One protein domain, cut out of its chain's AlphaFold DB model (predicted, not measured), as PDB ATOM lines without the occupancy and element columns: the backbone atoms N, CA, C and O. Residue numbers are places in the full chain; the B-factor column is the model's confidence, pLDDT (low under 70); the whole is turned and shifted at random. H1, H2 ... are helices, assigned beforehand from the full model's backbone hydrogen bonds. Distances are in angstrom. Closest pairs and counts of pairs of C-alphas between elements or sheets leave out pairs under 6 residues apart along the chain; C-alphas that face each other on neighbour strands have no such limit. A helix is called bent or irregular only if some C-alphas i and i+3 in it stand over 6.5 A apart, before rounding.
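This is residues 37 to 92 of the 99 residues of an uncharacterized protein of Cytophagales bacterium (UniProt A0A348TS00). Picture an open U of two long helices, bent H1 and kinked H2, joined by a tight turn at one end, with an empty gap between its two limbs. The second arm of H1, H1b, and H2 run opposite ways and come near each other only by the turn; the first arm, H1a, angles away from H2, and a tail without a named element follows H2. The printed part has 56 residues, with two named helices, H1 then H2, and no named strand; the class is all helix. The whole is loose, with a radius of gyration of the C-alphas of 14.4 A and spans of 39 by 29 by 17 A.

Begin with the longest helix, H1, residues 38 to 62, assigned as one helix by its hydrogen bonds but bent: C-alphas 47 and 50 are 6.8 A apart. Its arms, H1a, residues 38 to 47, and H1b, residues 50 to 62, stand at a steep tilt of 46 degrees. Next find H2, residues 68 to 86, which is close to H1b but not clearly touching; their closest C-alphas, of Asn 57 and Thr 69, are 7.7 A apart. H1b and H2 run opposite ways at a shallow tilt of 22 degrees. H1a and H2 are apart. In H1a and H1b every O i to N i+4 pair is within hydrogen-bond range; in H2, 13 of 15 are.

Find C-alpha 38 at (185.961, 238.514, 259.512); from there H1a runs 14.3 A. H1b covers 18.6 A to C-alpha 62 at (216.482, 250.376, 247.440). H2 runs 27.2 A and ends at C-alpha 86, (200.657, 220.678, 246.801); it is irregular, with C-alphas 71 and 74 7.8 A apart, and has a kink of 42 degrees near residue 75.

Look at Gly 64 and Ala 92 for the two C-alphas farthest apart, 40.6 A. Residues 37 to 56 and 71 to 92 stand free. The printed part has no cut, and the link from H1 to H2 is tight. Its mean pLDDT is 81.0; residues 66 to 70 and 88 to 92 are under 70.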
ATOM      1  N   ASP A  37     182.566 240.016 256.764       87.38
ATOM      2  CA  ASP A  37     182.867 238.680 257.257       87.38
ATOM      3  C   ASP A  37     184.350 238.609 257.642       87.38
ATOM      4  O   ASP A  37     185.239 238.605 256.785       87.38
ATOM      5  N   VAL A  38     184.608 238.551 258.948       87.31
ATOM      6  CA  VAL A  38     185.961 238.514 259.512       87.31
ATOM      7  C   VAL A  38     186.771 237.350 258.938       87.31
ATOM      8  O   VAL A  38     187.958 237.518 258.665       87.31
ATOM      9  N   LYS A  39     186.147 236.191 258.674       89.31
ATOM     10  CA  LYS A  39     186.849 235.037 258.091       89.31
ATOM     11  C   LYS A  39     187.323 235.352 256.679       89.31
ATOM     12  O   LYS A  39     188.478 235.087 256.353       89.31
ATOM     13  N   LYS A  40     186.461 235.953 255.854       87.56
ATOM     14  CA  LYS A  40     186.827 236.348 254.483       87.56
ATOM     15  C   LYS A  40     187.931 237.398 254.484       87.56
ATOM     16  O   LYS A  40     188.877 237.270 253.714       87.56
ATOM     17  N   ASN A  41     187.858 238.377 255.381       87.38
ATOM     18  CA  ASN A  41     188.890 239.406 255.501       87.38
ATOM     19  C   ASN A  41     190.249 238.812 255.882       87.38
ATOM     20  O   ASN A  41     191.253 239.160 255.270       87.38
ATOM     21  N   ILE A  42     190.285 237.886 256.848       91.62
ATOM     22  CA  ILE A  42     191.525 237.200 257.237       91.62
ATOM     23  C   ILE A  42     192.111 236.446 256.044       91.62
ATOM     24  O   ILE A  42     193.303 236.558 255.782       91.62
ATOM     25  N   ILE A  43     191.282 235.721 255.293       89.50
ATOM     26  CA  ILE A  43     191.731 234.983 254.107       89.50
ATOM     27  C   ILE A  43     192.339 235.935 253.068       89.50
ATOM     28  O   ILE A  43     193.430 235.670 252.566       89.50
ATOM     29  N   ILE A  44     191.678 237.062 252.786       88.69
ATOM     30  CA  ILE A  44     192.193 238.084 251.864       88.69
ATOM     31  C   ILE A  44     193.551 238.598 252.346       88.69
ATOM     32  O   ILE A  44     194.491 238.634 251.557       88.69
ATOM     33  N   LEU A  45     193.675 238.930 253.634       90.56
ATOM     34  CA  LEU A  45     194.925 239.421 254.216       90.56
ATOM     35  C   LEU A  45     196.053 238.388 254.120       90.56
ATOM     36  O   LEU A  45     197.171 238.742 253.745       90.56
ATOM     37  N   VAL A  46     195.762 237.118 254.412       89.62
ATOM     38  CA  VAL A  46     196.730 236.015 254.316       89.62
ATOM     39  C   VAL A  46     197.213 235.839 252.878       89.62
ATOM     40  O   VAL A  46     198.415 235.708 252.661       89.62
ATOM     41  N   TYR A  47     196.315 235.893 251.889       84.06
ATOM     42  CA  TYR A  47     196.699 235.777 250.480       84.06
ATOM     43  C   TYR A  47     197.379 237.037 249.925       84.06
ATOM     44  O   TYR A  47     198.228 236.921 249.042       84.06
ATOM     45  N   SER A  48     197.071 238.233 250.437       86.31
ATOM     46  CA  SER A  48     197.741 239.475 250.021       86.31
ATOM     47  C   SER A  48     199.107 239.676 250.682       86.31
ATOM     48  O   SER A  48     199.955 240.389 250.143       86.31
ATOM     49  N   PHE A  49     199.338 239.053 251.841       88.56
ATOM     50  CA  PHE A  49     200.550 239.242 252.640       88.56
ATOM     51  C   PHE A  49     201.856 238.960 251.874       88.56
ATOM     52  O   PHE A  49     202.743 239.813 251.932       88.56
ATOM     53  N   PRO A  50     202.007 237.861 251.103       83.88
ATOM     54  CA  PRO A  50     203.239 237.589 250.358       83.88
ATOM     55  C   PRO A  50     203.578 238.687 249.342       83.88
ATOM     56  O   PRO A  50     204.739 239.069 249.206       83.88
ATOM     57  N   VAL A  51     202.562 239.233 248.666       84.56
ATOM     58  CA  VAL A  51     202.727 240.310 247.679       84.56
ATOM     59  C   VAL A  51     203.158 241.603 248.370       84.56
ATOM     60  O   VAL A  51     204.112 242.254 247.939       84.56
ATOM     61  N   MET A  52     202.506 241.958 249.482       85.56
ATOM     62  CA  MET A  52     202.888 243.130 250.277       85.56
ATOM     63  C   MET A  52     204.310 242.998 250.832       85.56
ATOM     64  O   MET A  52     205.093 243.943 250.740       85.56
ATOM     65  N   ALA A  53     204.665 241.822 251.354       87.06
ATOM     66  CA  ALA A  53     206.001 241.531 251.862       87.06
ATOM     67  C   ALA A  53     207.069 241.650 250.763       87.06
ATOM     68  O   ALA A  53     208.135 242.214 251.008       87.06
ATOM     69  N   TYR A  54     206.775 241.188 249.543       84.19
ATOM     70  CA  TYR A  54     207.676 241.323 248.396       84.19
ATOM     71  C   TYR A  54     207.951 242.790 248.044       84.19
ATOM     72  O   TYR A  54     209.112 243.190 247.930       84.19
ATOM     73  N   HIS A  55     206.904 243.613 247.926       84.88
ATOM     74  CA  HIS A  55     207.067 245.036 247.621       84.88
ATOM     75  C   HIS A  55     207.769 245.799 248.745       84.88
ATOM     76  O   HIS A  55     208.642 246.625 248.473       84.88
ATOM     77  N   PHE A  56     207.440 245.496 250.002       86.06
ATOM     78  CA  PHE A  56     208.104 246.103 251.153       86.06
ATOM     79  C   PHE A  56     209.595 245.755 251.192       86.06
ATOM     80  O   PHE A  56     210.431 246.628 251.418       86.06
ATOM     81  N   ASN A  57     209.951 244.504 250.893       84.44
ATOM     82  CA  ASN A  57     211.345 244.096 250.784       84.44
ATOM     83  C   ASN A  57     212.076 244.807 249.629       84.44
ATOM     84  O   ASN A  57     213.187 245.300 249.810       84.44
ATOM     85  N   GLY A  58     211.440 244.928 248.458       83.81
ATOM     86  CA  GLY A  58     211.988 245.695 247.333       83.81
ATOM     87  C   GLY A  58     212.324 247.138 247.722       83.81
ATOM     88  O   GLY A  58     213.430 247.607 247.458       83.81
ATOM     89  N   TYR A  59     211.422 247.791 248.454       85.62
ATOM     90  CA  TYR A  59     211.635 249.137 248.986       85.62
ATOM     91  C   TYR A  59     212.794 249.217 249.999       85.62
ATOM     92  O   TYR A  59     213.596 250.150 249.963       85.62
ATOM     93  N   LEU A  60     212.928 248.236 250.899       84.31
ATOM     94  CA  LEU A  60     214.056 248.180 251.841       84.31
ATOM     95  C   LEU A  60     215.398 247.949 251.135       84.31
ATOM     96  O   LEU A  60     216.422 248.487 251.568       84.31
ATOM     97  N   ARG A  61     215.391 247.199 250.028       81.25
ATOM     98  CA  ARG A  61     216.572 246.973 249.189       81.25
ATOM     99  C   ARG A  61     217.051 248.236 248.501       81.25
ATOM    100  O   ARG A  61     218.253 248.483 248.488       81.25
ATOM    101  N   GLU A  62     216.138 249.058 247.993       82.75
ATOM    102  CA  GLU A  62     216.482 250.376 247.440       82.75
ATOM    103  C   GLU A  62     217.149 251.280 248.485       82.75
ATOM    104  O   GLU A  62     218.037 252.062 248.155       82.75
ATOM    105  N   LYS A  63     216.788 251.121 249.764       82.56
ATOM    106  CA  LYS A  63     217.408 251.833 250.889       82.56
ATOM    107  C   LYS A  63     218.692 251.191 251.429       82.56
ATOM    108  O   LYS A  63     219.235 251.683 252.414       82.56
ATOM    109  N   GLY A  64     219.178 250.106 250.824       76.56
ATOM    110  CA  GLY A  64     220.424 249.440 251.223       76.56
ATOM    111  C   GLY A  64     220.350 248.662 252.545       76.56
ATOM    112  O   GLY A  64     221.385 248.270 253.075       76.56
ATOM    113  N   LEU A  65     219.150 248.404 253.077       70.94
ATOM    114  CA  LEU A  65     218.940 247.688 254.348       70.94
ATOM    115  C   LEU A  65     218.848 246.157 254.175       70.94
ATOM    116  O   LEU A  65     218.448 245.435 255.090       70.94
ATOM    117  N   ASP A  66     219.197 245.643 252.998       64.06
ATOM    118  CA  ASP A  66     218.810 244.303 252.559       64.06
ATOM    119  C   ASP A  66     219.939 243.269 252.698       64.06
ATOM    120  O   ASP A  66     220.631 242.919 251.744       64.06
ATOM    121  N   SER A  67     220.119 242.772 253.925       62.06
ATOM    122  CA  SER A  67     221.043 241.669 254.249       62.06
ATOM    123  C   SER A  67     220.311 240.343 254.496       62.06
ATOM    124  O   SER A  67     220.740 239.272 254.063       62.06
ATOM    125  N   ILE A  68     219.151 240.404 255.156       65.62
ATOM    126  CA  ILE A  68     218.448 239.209 255.636       65.62
ATOM    127  C   ILE A  68     217.774 238.463 254.483       65.62
ATOM    128  O   ILE A  68     217.834 237.234 254.430       65.62
ATOM    129  N   THR A  69     217.164 239.165 253.525       67.31
ATOM    130  CA  THR A  69     216.348 238.475 252.517       67.31
ATOM    131  C   THR A  69     217.197 237.722 251.504       67.31
ATOM    132  O   THR A  69     216.836 236.610 251.129       67.31
ATOM    133  N   GLN A  70     218.382 238.240 251.164       69.94
ATOM    134  CA  GLN A  70     219.364 237.562 250.312       69.94
ATOM    135  C   GLN A  70     219.807 236.220 250.899       69.94
ATOM    136  O   GLN A  70     219.885 235.231 250.171       69.94
ATOM    137  N   LYS A  71     220.029 236.168 252.219       77.88
ATOM    138  CA  LYS A  71     220.465 234.950 252.906       77.88
ATOM    139  C   LYS A  71     219.392 233.865 252.922       77.88
ATOM    140  O   LYS A  71     219.750 232.705 252.859       77.88
ATOM    141  N   TYR A  72     218.104 234.207 252.975       81.88
ATOM    142  CA  TYR A  72     217.016 233.220 253.080       81.88
ATOM    143  C   TYR A  72     216.238 232.990 251.776       81.88
ATOM    144  O   TYR A  72     215.242 232.265 251.779       81.88
ATOM    145  N   LYS A  73     216.696 233.538 250.640       81.12
ATOM    146  CA  LYS A  73     216.047 233.377 249.322       81.12
ATOM    147  C   LYS A  73     215.717 231.926 248.973       81.12
ATOM    148  O   LYS A  73     214.627 231.654 248.481       81.12
ATOM    149  N   TYR A  74     216.631 230.996 249.247       85.44
ATOM    150  CA  TYR A  74     216.435 229.577 248.938       85.44
ATOM    151  C   TYR A  74     215.261 228.958 249.709       85.44
ATOM    152  O   TYR A  74     214.543 228.133 249.149       85.44
ATOM    153  N   VAL A  75     215.016 229.385 250.956       86.94
ATOM    154  CA  VAL A  75     213.879 228.902 251.758       86.94
ATOM    155  C   VAL A  75     212.568 229.370 251.137       86.94
ATOM    156  O   VAL A  75     211.659 228.566 250.958       86.94
ATOM    157  N   PHE A  76     212.484 230.648 250.752       82.81
ATOM    158  CA  PHE A  76     211.287 231.202 250.118       82.81
ATOM    159  C   PHE A  76     210.981 230.535 248.775       82.81
ATOM    160  O   PHE A  76     209.831 230.179 248.526       82.81
ATOM    161  N   TYR A  77     211.993 230.303 247.934       84.50
ATOM    162  CA  TYR A  77     211.794 229.582 246.675       84.50
ATOM    163  C   TYR A  77     211.398 228.122 246.897       84.50
ATOM    164  O   TYR A  77     210.491 227.643 246.221       84.50
ATOM    165  N   GLY A  78     212.005 227.429 247.867       88.25
ATOM    166  CA  GLY A  78     211.615 226.065 248.228       88.25
ATOM    167  C   GLY A  78     210.171 225.982 248.727       88.25
ATOM    168  O   GLY A  78     209.417 225.117 248.291       88.25
ATOM    169  N   MET A  79     209.756 226.927 249.574       87.06
ATOM    170  CA  MET A  79     208.379 227.024 250.063       87.06
ATOM    171  C   MET A  79     207.390 227.323 248.930       87.06
ATOM    172  O   MET A  79     206.333 226.702 248.867       87.06
ATOM    173  N   MET A  80     207.734 228.227 248.009       82.62
ATOM    174  CA  MET A  80     206.917 228.516 246.827       82.62
ATOM    175  C   MET A  80     206.724 227.262 245.965       82.62
ATOM    176  O   MET A  80     205.603 226.955 245.574       82.62
ATOM    177  N   LEU A  81     207.803 226.513 245.716       85.81
ATOM    178  CA  LEU A  81     207.781 225.283 244.920       85.81
ATOM    179  C   LEU A  81     206.938 224.193 245.604       85.81
ATOM    180  O   LEU A  81     206.103 223.559 244.962       85.81
ATOM    181  N   PHE A  82     207.088 224.039 246.920       89.25
ATOM    182  CA  PHE A  82     206.273 223.144 247.743       89.25
ATOM    183  C   PHE A  82     204.777 223.485 247.670       89.25
ATOM    184  O   PHE A  82     203.954 222.597 247.457       89.25
ATOM    185  N   LEU A  83     204.424 224.769 247.795       84.19
ATOM    186  CA  LEU A  83     203.037 225.230 247.695       84.19
ATOM    187  C   LEU A  83     202.450 224.989 246.301       84.19
ATOM    188  O   LEU A  83     201.301 224.573 246.204       84.19
ATOM    189  N   LEU A  84     203.233 225.204 245.242       82.38
ATOM    190  CA  LEU A  84     202.797 225.003 243.857       82.38
ATOM    191  C   LEU A  84     202.517 223.519 243.570       82.38
ATOM    192  O   LEU A  84     201.515 223.189 242.943       82.38
ATOM    193  N   ILE A  85     203.362 222.617 244.082       86.19
ATOM    194  CA  ILE A  85     203.174 221.165 243.928       86.19
ATOM    195  C   ILE A  85     201.952 220.670 244.712       86.19
ATOM    196  O   ILE A  85     201.191 219.850 244.204       86.19
ATOM    197  N   LEU A  86     201.758 221.140 245.947       85.94
ATOM    198  CA  LEU A  86     200.657 220.678 246.801       85.94
ATOM    199  C   LEU A  86     199.319 221.359 246.511       85.94
ATOM    200  O   LEU A  86     198.271 220.846 246.902       85.94
ATOM    201  N   ASN A  87     199.344 222.521 245.866       76.81
ATOM    202  CA  ASN A  87     198.165 223.301 245.539       76.81
ATOM    203  C   ASN A  87     198.289 223.833 244.108       76.81
ATOM    204  O   ASN A  87     198.568 225.009 243.878       76.81
ATOM    205  N   SER A  88     198.065 222.950 243.135       65.44
ATOM    206  CA  SER A  88     198.112 223.272 241.704       65.44
ATOM    207  C   SER A  88     196.950 224.156 241.218       65.44
ATOM    208  O   SER A  88     196.873 224.455 240.028       65.44
ATOM    209  N   GLY A  89     196.074 224.613 242.123       64.50
ATOM    210  CA  GLY A  89     194.890 225.404 241.795       64.50
ATOM    211  C   GLY A  89     193.875 224.640 240.939       64.50
ATOM    212  O   GLY A  89     194.109 223.524 240.479       64.50
ATOM    213  N   THR A  90     192.702 225.231 240.734       60.59
ATOM    214  CA  THR A  90     191.761 224.735 239.726       60.59
ATOM    215  C   THR A  90     192.198 225.222 238.347       60.59
ATOM    216  O   THR A  90     192.644 226.359 238.198       60.59
ATOM    217  N   THR A  91     192.017 224.392 237.319       58.06
ATOM    218  CA  THR A  91     192.202 224.734 235.897       58.06
ATOM    219  C   THR A  91     191.103 225.689 235.403       58.06
ATOM    220  O   THR A  91     190.498 225.469 234.363       58.06
ATOM    221  N   ALA A  92     190.736 226.702 236.190       53.66
ATOM    222  CA  ALA A  92     189.799 227.720 235.738       53.66
ATOM    223  C   ALA A  92     190.486 228.566 234.664       53.66
ATOM    224  O   ALA A  92     191.651 228.924 234.841       53.66
TER     225      ALA A  92